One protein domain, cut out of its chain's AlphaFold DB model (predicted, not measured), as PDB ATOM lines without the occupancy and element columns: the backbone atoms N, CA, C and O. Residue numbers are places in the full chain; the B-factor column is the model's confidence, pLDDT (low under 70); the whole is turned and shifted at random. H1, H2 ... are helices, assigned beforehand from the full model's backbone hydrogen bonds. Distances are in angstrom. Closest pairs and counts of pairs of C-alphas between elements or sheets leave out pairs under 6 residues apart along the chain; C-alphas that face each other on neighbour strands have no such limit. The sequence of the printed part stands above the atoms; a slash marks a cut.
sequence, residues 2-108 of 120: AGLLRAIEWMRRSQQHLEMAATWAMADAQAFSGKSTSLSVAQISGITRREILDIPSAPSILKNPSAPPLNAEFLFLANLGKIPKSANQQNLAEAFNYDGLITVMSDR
ATOM      1  N   ALA A   2      54.018  44.806 108.333       81.38
ATOM      2  CA  ALA A   2      54.905  44.304 107.264       81.38
ATOM      3  C   ALA A   2      56.351  43.969 107.696       81.38
ATOM      4  O   ALA A   2      56.963  43.065 107.138       81.38
ATOM      5  N   GLY A   3      56.915  44.674 108.683       84.69
ATOM      6  CA  GLY A   3      58.231  44.340 109.249       84.69
ATOM      7  C   GLY A   3      58.262  42.990 109.975       84.69
ATOM      8  O   GLY A   3      59.197  42.224 109.780       84.69
ATOM      9  N   LEU A   4      57.211  42.669 110.740       84.31
ATOM     10  CA  LEU A   4      57.086  41.392 111.448       84.31
ATOM     11  C   LEU A   4      56.968  40.227 110.461       84.31
ATOM     12  O   LEU A   4      57.684  39.241 110.586       84.31
ATOM     13  N   LEU A   5      56.116  40.370 109.440       82.81
ATOM     14  CA  LEU A   5      55.998  39.365 108.382       82.81
ATOM     15  C   LEU A   5      57.323  39.153 107.644       82.81
ATOM     16  O   LEU A   5      57.708  38.013 107.420       82.81
ATOM     17  N   ARG A   6      58.049  40.233 107.318       88.69
ATOM     18  CA  ARG A   6      59.393  40.128 106.727       88.69
ATOM     19  C   ARG A   6      60.347  39.337 107.617       88.69
ATOM     20  O   ARG A   6      61.034  38.462 107.105       88.69
ATOM     21  N   ALA A   7      60.362  39.601 108.921       90.31
ATOM     22  CA  ALA A   7      61.229  38.891 109.858       90.31
ATOM     23  C   ALA A   7      60.880  37.396 109.939       90.31
ATOM     24  O   ALA A   7      61.770  36.554 109.863       90.31
ATOM     25  N   ILE A   8      59.587  37.054 110.017       88.81
ATOM     26  CA  ILE A   8      59.114  35.659 110.031       88.81
ATOM     27  C   ILE A   8      59.514  34.936 108.741       88.81
ATOM     28  O   ILE A   8      60.095  33.852 108.788       88.81
ATOM     29  N   GLU A   9      59.254  35.545 107.584       87.50
ATOM     30  CA  GLU A   9      59.596  34.958 106.286       87.50
ATOM     31  C   GLU A   9      61.115  34.844 106.090       87.50
ATOM     32  O   GLU A   9      61.584  33.889 105.480       87.50
ATOM     33  N   TRP A  10      61.898  35.783 106.623       92.50
ATOM     34  CA  TRP A  10      63.358  35.714 106.604       92.50
ATOM     35  C   TRP A  10      63.889  34.554 107.455       92.50
ATOM     36  O   TRP A  10      64.696  33.764 106.961       92.50
ATOM     37  N   MET A  11      63.384  34.398 108.685       93.75
ATOM     38  CA  MET A  11      63.758  33.300 109.587       93.75
ATOM     39  C   MET A  11      63.375  31.922 109.028       93.75
ATOM     40  O   MET A  11      64.116  30.960 109.205       93.75
ATOM     41  N   ARG A  12      62.250  31.808 108.305       90.19
ATOM     42  CA  ARG A  12      61.833  30.549 107.653       90.19
ATOM     43  C   ARG A  12      62.782  30.083 106.549       90.19
ATOM     44  O   ARG A  12      62.825  28.894 106.256       90.19
ATOM     45  N   ARG A  13      63.532  30.995 105.921       90.38
ATOM     46  CA  ARG A  13      64.387  30.663 104.768       90.38
ATOM     47  C   ARG A  13      65.661  29.913 105.129       90.38
ATOM     48  O   ARG A  13      66.205  29.240 104.260       90.38
ATOM     49  N   SER A  14      66.169  30.060 106.350       93.19
ATOM     50  CA  SER A  14      67.433  29.445 106.747       93.19
ATOM     51  C   SER A  14      67.516  29.254 108.255       93.19
ATOM     52  O   SER A  14      67.142  30.135 109.027       93.19
ATOM     53  N   GLN A  15      68.087  28.120 108.668       94.31
ATOM     54  CA  GLN A  15      68.464  27.887 110.062       94.31
ATOM     55  C   GLN A  15      69.410  28.981 110.579       94.31
ATOM     56  O   GLN A  15      69.224  29.457 111.692       94.31
ATOM     57  N   GLN A  16      70.357  29.433 109.755       95.25
ATOM     58  CA  GLN A  16      71.308  30.481 110.130       95.25
ATOM     59  C   GLN A  16      70.606  31.812 110.440       95.25
ATOM     60  O   GLN A  16      70.938  32.468 111.421       95.25
ATOM     61  N   HIS A  17      69.593  32.198 109.655       95.12
ATOM     62  CA  HIS A  17      68.817  33.418 109.915       95.12
ATOM     63  C   HIS A  17      68.073  33.342 111.250       95.12
ATOM     64  O   HIS A  17      68.015  34.311 112.005       95.12
ATOM     65  N   LEU A  18      67.505  32.174 111.549       95.94
ATOM     66  CA  LEU A  18      66.832  31.937 112.817       95.94
ATOM     67  C   LEU A  18      67.808  32.027 114.001       95.94
ATOM     68  O   LEU A  18      67.492  32.659 115.005       95.94
ATOM     69  N   GLU A  19      69.005  31.460 113.869       96.56
ATOM     70  CA  GLU A  19      70.048  31.535 114.897       96.56
ATOM     71  C   GLU A  19      70.578  32.962 115.093       96.56
ATOM     72  O   GLU A  19      70.808  33.384 116.230       96.56
ATOM     73  N   MET A  20      70.696  33.745 114.016       96.31
ATOM     74  CA  MET A  20      71.010  35.176 114.093       96.31
ATOM     75  C   MET A  20      69.925  35.942 114.856       96.31
ATOM     76  O   MET A  20      70.234  36.666 115.800       96.31
ATOM     77  N   ALA A  21      68.649  35.730 114.515       95.38
ATOM     78  CA  ALA A  21      67.533  36.358 115.221       95.38
ATOM     79  C   ALA A  21      67.498  35.973 116.708       95.38
ATOM     80  O   ALA A  21      67.280  36.830 117.563       95.38
ATOM     81  N   ALA A  22      67.752  34.700 117.027       95.69
ATOM     82  CA  ALA A  22      67.861  34.232 118.404       95.69
ATOM     83  C   ALA A  22      69.016  34.928 119.142       95.69
ATOM     84  O   ALA A  22      68.833  35.372 120.272       95.69
ATOM     85  N   THR A  23      70.169  35.095 118.494       95.75
ATOM     86  CA  THR A  23      71.324  35.800 119.067       95.75
ATOM     87  C   THR A  23      71.001  37.264 119.373       95.75
ATOM     88  O   THR A  23      71.279  37.731 120.479       95.75
ATOM     89  N   TRP A  24      70.358  37.979 118.445       95.12
ATOM     90  CA  TRP A  24      69.920  39.361 118.677       95.12
ATOM     91  C   TRP A  24      68.909  39.453 119.820       95.12
ATOM     92  O   TRP A  24      69.087  40.255 120.731       95.12
ATOM     93  N   ALA A  25      67.902  38.574 119.839       93.88
ATOM     94  CA  ALA A  25      66.896  38.552 120.897       93.88
ATOM     95  C   ALA A  25      67.506  38.274 122.282       93.88
ATOM     96  O   ALA A  25      67.090  38.868 123.276       93.88
ATOM     97  N   MET A  26      68.509  37.394 122.360       94.62
ATOM     98  CA  MET A  26      69.254  37.137 123.596       94.62
ATOM     99  C   MET A  26      70.031  38.373 124.060       94.62
ATOM    100  O   MET A  26      69.998  38.696 125.248       94.62
ATOM    101  N   ALA A  27      70.712  39.061 123.139       94.62
ATOM    102  CA  ALA A  27      71.463  40.277 123.443       94.62
ATOM    103  C   ALA A  27      70.541  41.407 123.931       94.62
ATOM    104  O   ALA A  27      70.827  42.034 124.952       94.62
ATOM    105  N   ASP A  28      69.399  41.607 123.274       93.62
ATOM    106  CA  ASP A  28      68.404  42.609 123.666       93.62
ATOM    107  C   ASP A  28      67.773  42.281 125.024       93.62
ATOM    108  O   ASP A  28      67.633  43.157 125.879       93.62
ATOM    109  N   ALA A  29      67.438  41.011 125.272       92.19
ATOM    110  CA  ALA A  29      66.901  40.573 126.558       92.19
ATOM    111  C   ALA A  29      67.906  40.788 127.702       92.19
ATOM    112  O   ALA A  29      67.519  41.227 128.790       92.19
ATOM    113  N   GLN A  30      69.193  40.530 127.455       94.50
ATOM    114  CA  GLN A  30      70.274  40.831 128.391       94.50
ATOM    115  C   GLN A  30      70.384  42.337 128.642       94.50
ATOM    116  O   GLN A  30      70.446  42.756 129.795       94.50
ATOM    117  N   ALA A  31      70.409  43.148 127.585       95.81
ATOM    118  CA  ALA A  31      70.536  44.598 127.696       95.81
ATOM    119  C   ALA A  31      69.353  45.216 128.457       95.81
ATOM    120  O   ALA A  31      69.542  46.113 129.275       95.81
ATOM    121  N   PHE A  32      68.143  44.700 128.230       93.44
ATOM    122  CA  PHE A  32      66.924  45.175 128.876       93.44
ATOM    123  C   PHE A  32      66.805  44.735 130.342       93.44
ATOM    124  O   PHE A  32      66.432  45.533 131.198       93.44
ATOM    125  N   SER A  33      67.094  43.465 130.644       93.56
ATOM    126  CA  SER A  33      66.854  42.884 131.977       93.56
ATOM    127  C   SER A  33      68.085  42.844 132.888       93.56
ATOM    128  O   SER A  33      67.955  42.592 134.087       93.56
ATOM    129  N   GLY A  34      69.282  43.024 132.327       92.62
ATOM    130  CA  GLY A  34      70.562  42.807 133.000       92.62
ATOM    131  C   GLY A  34      70.904  41.333 133.259       92.62
ATOM    132  O   GLY A  34      71.948  41.058 133.853       92.62
ATOM    133  N   LYS A  35      70.064  40.377 132.838       90.00
ATOM    134  CA  LYS A  35      70.224  38.945 133.138       90.00
ATOM    135  C   LYS A  35      70.373  38.098 131.885       90.00
ATOM    136  O   LYS A  35      69.564  38.204 130.962       90.00
ATOM    137  N   SER A  36      71.355  37.195 131.918       86.12
ATOM    138  CA  SER A  36      71.607  36.313 130.782       86.12
ATOM    139  C   SER A  36      70.571  35.212 130.790       86.12
ATOM    140  O   SER A  36      70.250  34.651 131.842       86.12
ATOM    141  N   THR A  37      70.063  34.870 129.612       87.06
ATOM    142  CA  THR A  37      69.268  33.653 129.479       87.06
ATOM    143  C   THR A  37      70.147  32.429 129.739       87.06
ATOM    144  O   THR A  37      71.319  32.398 129.363       87.06
ATOM    145  N   SER A  38      69.582  31.412 130.384       91.00
ATOM    146  CA  SER A  38      70.230  30.109 130.555       91.00
ATOM    147  C   SER A  38      70.078  29.206 129.328       91.00
ATOM    148  O   SER A  38      70.698  28.146 129.268       91.00
ATOM    149  N   LEU A  39      69.246  29.602 128.360       93.81
ATOM    150  CA  LEU A  39      68.988  28.837 127.145       93.81
ATOM    151  C   LEU A  39      70.047  29.117 126.077       93.81
ATOM    152  O   LEU A  39      70.477  30.253 125.889       93.81
ATOM    153  N   SER A  40      70.416  28.083 125.327       96.44
ATOM    154  CA  SER A  40      71.294  28.221 124.167       96.44
ATOM    155  C   SER A  40      70.552  28.767 122.941       96.44
ATOM    156  O   SER A  40      69.332  28.627 122.810       96.44
ATOM    157  N   VAL A  41      71.311  29.317 121.985       96.31
ATOM    158  CA  VAL A  41      70.799  29.752 120.670       96.31
ATOM    159  C   VAL A  41      70.022  28.625 119.980       96.31
ATOM    160  O   VAL A  41      68.939  28.857 119.446       96.31
ATOM    161  N   ALA A  42      70.524  27.388 120.051       96.31
ATOM    162  CA  ALA A  42      69.863  26.220 119.475       96.31
ATOM    163  C   ALA A  42      68.512  25.918 120.147       96.31
ATOM    164  O   ALA A  42      67.536  25.618 119.459       96.31
ATOM    165  N   GLN A  43      68.419  26.040 121.477       96.69
ATOM    166  CA  GLN A  43      67.161  25.840 122.205       96.69
ATOM    167  C   GLN A  43      66.129  26.914 121.851       96.69
ATOM    168  O   GLN A  43      64.981  26.584 121.558       96.69
ATOM    169  N   ILE A  44      66.537  28.185 121.818       95.31
ATOM    170  CA  ILE A  44      65.656  29.306 121.451       95.31
ATOM    171  C   ILE A  44      65.195  29.184 119.998       95.31
ATOM    172  O   ILE A  44      64.012  29.365 119.709       95.31
ATOM    173  N   SER A  45      66.097  28.811 119.092       96.31
ATOM    174  CA  SER A  45      65.773  28.558 117.686       96.31
ATOM    175  C   SER A  45      64.780  27.401 117.547       96.31
ATOM    176  O   SER A  45      63.784  27.524 116.840       96.31
ATOM    177  N   GLY A  46      64.991  26.298 118.273       95.19
ATOM    178  CA  GLY A  46      64.077  25.155 118.285       95.19
ATOM    179  C   GLY A  46      62.677  25.511 118.796       95.19
ATOM    180  O   GLY A  46      61.685  25.129 118.176       95.19
ATOM    181  N   ILE A  47      62.590  26.289 119.880       92.62
ATOM    182  CA  ILE A  47      61.317  26.814 120.402       92.62
ATOM    183  C   ILE A  47      60.661  27.720 119.361       92.62
ATOM    184  O   ILE A  47      59.510  27.509 119.008       92.62
ATOM    185  N   THR A  48      61.392  28.686 118.813       92.94
ATOM    186  CA  THR A  48      60.859  29.644 117.832       92.94
ATOM    187  C   THR A  48      60.328  28.940 116.588       92.94
ATOM    188  O   THR A  48      59.248  29.266 116.097       92.94
ATOM    189  N   ARG A  49      61.046  27.930 116.085       92.00
ATOM    190  CA  ARG A  49      60.574  27.141 114.949       92.00
ATOM    191  C   ARG A  49      59.262  26.433 115.279       92.00
ATOM    192  O   ARG A  49      58.285  26.639 114.571       92.00
ATOM    193  N   ARG A  50      59.222  25.670 116.374       89.62
ATOM    194  CA  ARG A  50      58.043  24.885 116.766       89.62
ATOM    195  C   ARG A  50      56.831  25.750 117.120       89.62
ATOM    196  O   ARG A  50      55.719  25.397 116.753       89.62
ATOM    197  N   GLU A  51      57.048  26.859 117.820       86.44
ATOM    198  CA  GLU A  51      55.977  27.658 118.427       86.44
ATOM    199  C   GLU A  51      55.568  28.886 117.595       86.44
ATOM    200  O   GLU A  51      54.587  29.552 117.915       86.44
ATOM    201  N   ILE A  52      56.321  29.239 116.546       86.44
ATOM    202  CA  ILE A  52      56.044  30.433 115.726       86.44
ATOM    203  C   ILE A  52      56.109  30.110 114.233       86.44
ATOM    204  O   ILE A  52      55.175  30.427 113.497       86.44
ATOM    205  N   LEU A  53      57.208  29.513 113.759       87.00
ATOM    206  CA  LEU A  53      57.455  29.403 112.315       87.00
ATOM    207  C   LEU A  53      56.699  28.250 111.657       87.00
ATOM    208  O   LEU A  53      56.164  28.450 110.563       87.00
ATOM    209  N   ASP A  54      56.648  27.097 112.321       82.81
ATOM    210  CA  ASP A  54      56.089  25.845 111.799       82.81
ATOM    211  C   ASP A  54      54.655  25.604 112.268       82.81
ATOM    212  O   ASP A  54      54.029  24.636 111.838       82.81
ATOM    213  N   ILE A  55      54.098  26.481 113.112       69.94
ATOM    214  CA  ILE A  55      52.667  26.433 113.397       69.94
ATOM    215  C   ILE A  55      51.940  26.805 112.099       69.94
ATOM    216  O   ILE A  55      52.075  27.946 111.643       69.94
ATOM    217  N   PRO A  56      51.093  25.922 111.533       56.38
ATOM    218  CA  PRO A  56      50.294  26.228 110.340       56.38
ATOM    219  C   PRO A  56      49.284  27.381 110.540       56.38
ATOM    220  O   PRO A  56      48.499  27.687 109.647       56.38
ATOM    221  N   SER A  57      49.279  28.015 111.719       49.47
ATOM    222  CA  SER A  57      48.295  28.987 112.189       49.47
ATOM    223  C   SER A  57      48.748  29.737 113.460       49.47
ATOM    224  O   SER A  57      48.156  29.570 114.524       49.47
ATOM    225  N   ALA A  58      49.752  30.612 113.363       37.38
ATOM    226  CA  ALA A  58      49.974  31.681 114.348       37.38
ATOM    227  C   ALA A  58      50.259  33.009 113.615       37.38
ATOM    228  O   ALA A  58      51.153  33.017 112.767       37.38
ATOM    229  N   PRO A  59      49.540  34.128 113.870       45.53
ATOM    230  CA  PRO A  59      48.424  34.362 114.793       45.53
ATOM    231  C   PRO A  59      47.052  34.101 114.134       45.53
ATOM    232  O   PRO A  59      46.811  34.517 113.005       45.53
ATOM    233  N   SER A  60      46.178  33.388 114.856       44.19
ATOM    234  CA  SER A  60      44.752  33.108 114.592       44.19
ATOM    235  C   SER A  60      44.239  33.353 113.163       44.19
ATOM    236  O   SER A  60      43.654  34.397 112.875       44.19
ATOM    237  N   ILE A  61      44.307  32.326 112.309       46.66
ATOM    238  CA  ILE A  61      43.226  32.134 111.333       46.66
ATOM    239  C   ILE A  61      41.978  31.905 112.185       46.66
ATOM    240  O   ILE A  61      41.843  30.872 112.843       46.66
ATOM    241  N   LEU A  62      41.138  32.932 112.287       47.72
ATOM    242  CA  LEU A  62      39.932  32.910 113.101       47.72
ATOM    243  C   LEU A  62      39.104  31.679 112.710       47.72
ATOM    244  O   LEU A  62      38.706  31.547 111.555       47.72
ATOM    245  N   LYS A  63      38.813  30.791 113.675       44.75
ATOM    246  CA  LYS A  63      37.876  29.661 113.483       44.75
ATOM    247  C   LYS A  63      36.533  30.137 112.922       44.75
ATOM    248  O   LYS A  63      35.858  29.386 112.227       44.75
ATOM    249  N   ASN A  64      36.170  31.381 113.229       51.25
ATOM    250  CA  ASN A  64      35.102  32.111 112.581       51.25
ATOM    251  C   ASN A  64      35.568  33.557 112.306       51.25
ATOM    252  O   ASN A  64      35.647  34.339 113.253       51.25
ATOM    253  N   PRO A  65      35.864  33.932 111.051       53.66
ATOM    254  CA  PRO A  65      36.311  35.282 110.710       53.66
ATOM    255  C   PRO A  65      35.260  36.369 110.969       53.66
ATOM    256  O   PRO A  65      35.613  37.542 110.991       53.66
ATOM    257  N   SER A  66      33.991  36.003 111.190       56.53
ATOM    258  CA  SER A  66      32.925  36.952 111.524       56.53
ATOM    259  C   SER A  66      32.710  37.142 113.030       56.53
ATOM    260  O   SER A  66      31.904  37.985 113.419       56.53
ATOM    261  N   ALA A  67      33.368  36.353 113.887       59.19
ATOM    262  CA  ALA A  67      33.286  36.524 115.334       59.19
ATOM    263  C   ALA A  67      34.391  37.484 115.805       59.19
ATOM    264  O   ALA A  67      35.549  37.288 115.424       59.19
ATOM    265  N   PRO A  68      34.082  38.484 116.655       65.50
ATOM    266  CA  PRO A  68      35.107  39.341 117.232       65.50
ATOM    267  C   PRO A  68      36.133  38.478 117.984       65.50
ATOM    268  O   PRO A  68      35.733  37.640 118.805       65.50
ATOM    269  N   PRO A  69      37.439  38.626 117.712       71.81
ATOM    270  CA  PRO A  69      38.458  37.843 118.395       71.81
ATOM    271  C   PRO A  69      38.425  38.099 119.903       71.81
ATOM    272  O   PRO A  69      38.120  39.199 120.360       71.81
ATOM    273  N   LEU A  70      38.753  37.057 120.670       79.06
ATOM    274  CA  LEU A  70      38.837  37.076 122.135       79.06
ATOM    275  C   LEU A  70      37.520  37.379 122.874       79.06
ATOM    276  O   LEU A  70      37.524  37.663 124.073       79.06
ATOM    277  N   ASN A  71      36.378  37.327 122.182       81.25
ATOM    278  CA  ASN A  71      35.092  37.646 122.790       81.25
ATOM    279  C   ASN A  71      34.702  36.669 123.915       81.25
ATOM    280  O   ASN A  71      34.191  37.078 124.957       81.25
ATOM    281  N   ALA A  72      34.954  35.373 123.719       81.00
ATOM    282  CA  ALA A  72      34.649  34.356 124.722       81.00
ATOM    283  C   ALA A  72      35.518  34.535 125.977       81.00
ATOM    284  O   ALA A  72      35.025  34.446 127.100       81.00
ATOM    285  N   GLU A  73      36.795  34.854 125.783       87.19
ATOM    286  CA  GLU A  73      37.779  35.120 126.824       87.19
ATOM    287  C   GLU A  73      37.426  36.386 127.612       87.19
ATOM    288  O   GLU A  73      37.495  36.384 128.841       87.19
ATOM    289  N   PHE A  74      36.978  37.446 126.931       88.12
ATOM    290  CA  PHE A  74      36.489  38.662 127.578       88.12
ATOM    291  C   PHE A  74      35.294  38.372 128.488       88.12
ATOM    292  O   PHE A  74      35.316  38.738 129.662       88.12
ATOM    293  N   LEU A  75      34.276  37.668 127.983       87.75
ATOM    294  CA  LEU A  75      33.093  37.313 128.773       87.75
ATOM    295  C   LEU A  75      33.448  36.406 129.955       87.75
ATOM    296  O   LEU A  75      32.961  36.613 131.066       87.75
ATOM    297  N   PHE A  76      34.332  35.433 129.743       89.88
ATOM    298  CA  PHE A  76      34.821  34.553 130.798       89.88
ATOM    299  C   PHE A  76      35.498  35.340 131.929       89.88
ATOM    300  O   PHE A  76      35.138  35.191 133.098       89.88
ATOM    301  N   LEU A  77      36.437  36.225 131.594       92.81
ATOM    302  CA  LEU A  77      37.156  37.028 132.580       92.81
ATOM    303  C   LEU A  77      36.262  38.084 133.249       92.81
ATOM    304  O   LEU A  77      36.433  38.360 134.438       92.81
ATOM    305  N   ALA A  78      35.291  38.644 132.523       90.06
ATOM    306  CA  ALA A  78      34.284  39.545 133.077       90.06
ATOM    307  C   ALA A  78      33.403  38.830 134.114       90.06
ATOM    308  O   ALA A  78      33.210  39.353 135.212       90.06
ATOM    309  N   ASN A  79      32.958  37.604 133.822       91.38
ATOM    310  CA  ASN A  79      32.183  36.778 134.754       91.38
ATOM    311  C   ASN A  79      32.974  36.417 136.022       91.38
ATOM    312  O   ASN A  79      32.399  36.322 137.102       91.38
ATOM    313  N   LEU A  80      34.298  36.269 135.914       94.31
ATOM    314  CA  LEU A  80      35.191  36.068 137.060       94.31
ATOM    315  C   LEU A  80      35.527  37.361 137.826       94.31
ATOM    316  O   LEU A  80      36.308  37.321 138.780       94.31
ATOM    317  N   GLY A  81      35.007  38.517 137.401       93.25
ATOM    318  CA  GLY A  81      35.325  39.818 137.994       93.25
ATOM    319  C   GLY A  81      36.785  40.246 137.804       93.25
ATOM    320  O   GLY A  81      37.286  41.071 138.564       93.25
ATOM    321  N   LYS A  82      37.493  39.673 136.820       93.88
ATOM    322  CA  LYS A  82      38.899  39.990 136.501       93.88
ATOM    323  C   LYS A  82      39.044  41.153 135.524       93.88
ATOM    324  O   LYS A  82      40.149  41.657 135.345       93.88
ATOM    325  N   ILE A  83      37.942  41.584 134.920       90.25
ATOM    326  CA  ILE A  83      37.869  42.758 134.054       90.25
ATOM    327  C   ILE A  83      37.029  43.832 134.765       90.25
ATOM    328  O   ILE A  83      35.983  43.501 135.332       90.25
ATOM    329  N   PRO A  84      37.455  45.111 134.756       89.38
ATOM    330  CA  PRO A  84      36.653  46.203 135.297       89.38
ATOM    331  C   PRO A  84      35.262  46.251 134.659       89.38
ATOM    332  O   PRO A  84      35.129  46.117 133.447       89.38
ATOM    333  N   LYS A  85      34.219  46.536 135.447       83.19
ATOM    334  CA  LYS A  85      32.843  46.680 134.924       83.19
ATOM    335  C   LYS A  85      32.687  47.822 133.911       83.19
ATOM    336  O   LYS A  85      31.719  47.842 133.164       83.19
ATOM    337  N   SER A  86      33.624  48.771 133.904       85.38
ATOM    338  CA  SER A  86      33.712  49.861 132.927       85.38
ATOM    339  C   SER A  86      34.368  49.452 131.605       85.38
ATOM    340  O   SER A  86      34.418  50.264 130.681       85.38
ATOM    341  N   ALA A  87      34.908  48.234 131.498       84.56
ATOM    342  CA  ALA A  87      35.544  47.770 130.277       84.56
ATOM    343  C   ALA A  87      34.503  47.589 129.170       84.56
ATOM    344  O   ALA A  87      33.492  46.909 129.344       84.56
ATOM    345  N   ASN A  88      34.780  48.190 128.017       83.94
ATOM    346  CA  ASN A  88      33.887  48.170 126.874       83.94
ATOM    347  C   ASN A  88      34.310  47.076 125.886       83.94
ATOM    348  O   ASN A  88      35.417  47.103 125.350       83.94
ATOM    349  N   GLN A  89      33.403  46.139 125.615       82.88
ATOM    350  CA  GLN A  89      33.581  45.081 124.618       82.88
ATOM    351  C   GLN A  89      33.790  45.647 123.202       82.88
ATOM    352  O   GLN A  89      34.510  45.057 122.400       82.88
ATOM    353  N   GLN A  90      33.226  46.821 122.905       82.75
ATOM    354  CA  GLN A  90      33.436  47.523 121.641       82.75
ATOM    355  C   GLN A  90      34.905  47.922 121.456       82.75
ATOM    356  O   GLN A  90      35.466  47.705 120.387       82.75
ATOM    357  N   ASN A  91      35.566  48.409 122.513       82.56
ATOM    358  CA  ASN A  91      36.987  48.764 122.453       82.56
ATOM    359  C   ASN A  91      37.853  47.533 122.164       82.56
ATOM    360  O   ASN A  91      38.868  47.641 121.481       82.56
ATOM    361  N   LEU A  92      37.457  46.360 122.676       80.81
ATOM    362  CA  LEU A  92      38.115  45.100 122.346       80.81
ATOM    363  C   LEU A  92      37.944  44.789 120.856       80.81
ATOM    364  O   LEU A  92      38.934  44.577 120.168       80.81
ATOM    365  N   ALA A  93      36.715  44.812 120.341       78.25
ATOM    366  CA  ALA A  93      36.454  44.543 118.928       78.25
ATOM    367  C   ALA A  93      37.223  45.503 118.000       78.25
ATOM    368  O   ALA A  93      37.853  45.064 117.040       78.25
ATOM    369  N   GLU A  94      37.240  46.797 118.319       79.44
ATOM    370  CA  GLU A  94      37.947  47.826 117.551       79.44
ATOM    371  C   GLU A  94      39.468  47.672 117.609       79.44
ATOM    372  O   GLU A  94      40.131  47.811 116.581       79.44
ATOM    373  N   ALA A  95      40.029  47.308 118.767       77.94
ATOM    374  CA  ALA A  95      41.462  47.048 118.909       77.94
ATOM    375  C   ALA A  95      41.951  45.901 118.008       77.94
ATOM    376  O   ALA A  95      43.119  45.873 117.619       77.94
ATOM    377  N   PHE A  96      41.058  44.975 117.651       72.94
ATOM    378  CA  PHE A  96      41.352  43.867 116.749       72.94
ATOM    379  C   PHE A  96      40.815  44.050 115.326       72.94
ATOM    380  O   PHE A  96      41.091  43.207 114.472       72.94
ATOM    381  N   ASN A  97      40.137  45.158 115.018       72.81
ATOM    382  CA  ASN A  97      39.649  45.470 113.671       72.81
ATOM    383  C   ASN A  97      40.775  45.920 112.711       72.81
ATOM    384  O   ASN A  97      40.543  46.606 111.718       72.81
ATOM    385  N   TYR A  98      42.026  45.576 113.022       68.62
ATOM    386  CA  TYR A  98      43.177  45.912 112.204       68.62
ATOM    387  C   TYR A  98      43.276  44.954 111.012       68.62
ATOM    388  O   TYR A  98      43.826  43.856 111.097       68.62
ATOM    389  N   ASP A  99      42.791  45.417 109.866       72.12
ATOM    390  CA  ASP A  99      42.878  44.745 108.566       72.12
ATOM    391  C   ASP A  99      44.300  44.725 107.978       72.12
ATOM    392  O   ASP A  99      44.549  44.101 106.946       72.12
ATOM    393  N   GLY A 100      45.269  45.379 108.623       74.81
ATOM    394  CA  GLY A 100      46.593  45.581 108.047       74.81
ATOM    395  C   GLY A 100      47.371  44.294 107.777       74.81
ATOM    396  O   GLY A 100      48.265  44.305 106.934       74.81
ATOM    397  N   LEU A 101      47.038  43.172 108.428       73.12
ATOM    398  CA  LEU A 101      47.574  41.868 108.028       73.12
ATOM    399  C   LEU A 101      47.059  41.459 106.640       73.12
ATOM    400  O   LEU A 101      47.865  41.124 105.772       73.12
ATOM    401  N   ILE A 102      45.741  41.526 106.432       73.75
ATOM    402  CA  ILE A 102      45.087  41.219 105.155       73.75
ATOM    403  C   ILE A 102      45.634  42.156 104.078       73.75
ATOM    404  O   ILE A 102      46.158  41.687 103.074       73.75
ATOM    405  N   THR A 103      45.647  43.465 104.334       80.19
ATOM    406  CA  THR A 103      46.161  44.482 103.404       80.19
ATOM    407  C   THR A 103      47.613  44.226 102.990       80.19
ATOM    408  O   THR A 103      47.951  44.323 101.809       80.19
ATOM    409  N   VAL A 104      48.490  43.855 103.931       78.12
ATOM    410  CA  VAL A 104      49.896  43.552 103.616       78.12
ATOM    411  C   VAL A 104      50.043  42.256 102.819       78.12
ATOM    412  O   VAL A 104      50.878  42.181 101.916       78.12
ATOM    413  N   MET A 105      49.240  41.240 103.135       74.25
ATOM    414  CA  MET A 105      49.273  39.944 102.454       74.25
ATOM    415  C   MET A 105      48.645  39.991 101.057       74.25
ATOM    416  O   MET A 105      49.101  39.270 100.172       74.25
ATOM    417  N   SER A 106      47.656  40.855 100.826       79.38
ATOM    418  CA  SER A 106      47.038  41.061  99.513       79.38
ATOM    419  C   SER A 106      47.950  41.808  98.532       79.38
ATOM    420  O   SER A 106      47.817  41.616  97.328       79.38
ATOM    421  N   ASP A 107      48.910  42.604  99.021       83.31
ATOM    422  CA  ASP A 107      49.882  43.322  98.181       83.31
ATOM    423  C   ASP A 107      51.327  43.168  98.693       83.31
ATOM    424  O   ASP A 107      52.050  44.122  99.003       83.31
ATOM    425  N   ARG A 108      51.785  41.911  98.773       83.19
ATOM    426  CA  ARG A 108      53.128  41.564  99.285       83.19
ATOM    427  C   ARG A 108      54.262  42.298  98.568       83.19
ATOM    428  O   ARG A 108      55.317  42.511  99.170       83.19
TER     429      ARG A 108
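AT A GLANCE: This is residues 2 to 108 of the 120 residues of an uncharacterized protein of Undibacterium piscinae (UniProt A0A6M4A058). The chain makes a loose, open frame round an empty middle: H1, H2 and H3 cluster in one lobe, H4 and H5 form a looser second lobe across from it, and the link of residues 54 to 70 and H6 bridge between them. H6 comes back near H1. The printed part has 107 residues with six named helices, H1 to H6 in order, and no named strand; the class is all helix. It is loose, with a radius of gyration of the C-alphas of 18.1 A, and flat, spanning 45 by 38 by 21 A.

HOW THE PARTS SIT: H1, residues 2 to 13, and H2, residues 15 to 33, touch only at the corner, Met 11 to Leu 18 being closest at 4.7 A between C-alphas, at a steep tilt of 51 degrees. H3, residues 41 to 53, touches H2 with its residues 41 to 45 alone, about perpendicular at 75 degrees; the closest C-alphas are those of Ala 22 and Val 41, 5.8 A. H1 and H3 only just touch, with 3 pairs of C-alphas within 8 A, the closest being Arg 12 and Leu 53 at 6.5 A. H4, residues 71 to 79, and H5, residues 89 to 96, are close but not clearly touching, Phe 74 and Gln 89 having the closest C-alphas at 7.6 A. H6, residues 100 to 106, is close to but not clearly touching H1, with C-alphas 2 and 104 closest at 6.2 A. H2 and H4 are apart. Each O i to N i+4 pair is within hydrogen-bond range in H2 to H6, and 7 of 8 in H1.

IN THESE COORDINATES: H1 begins at C-alpha 2 (54.905, 44.304, 107.264) and is 16.8 A long; H2 is 26.6 A, H3 15.7 A, H4 12.3 A, H5 11.1 A and H6 9.7 A, ending at C-alpha 106 (47.038, 41.061, 99.513).

THE WHOLE: The farthest C-alphas, Gln 16 and Lys 85, are 48.5 A apart. The printed part has no cut. The link from H3 to H4 is long, and its residues 61 to 66 stand free. The model's pLDDT is under 70 at residues 55 to 68 and 98.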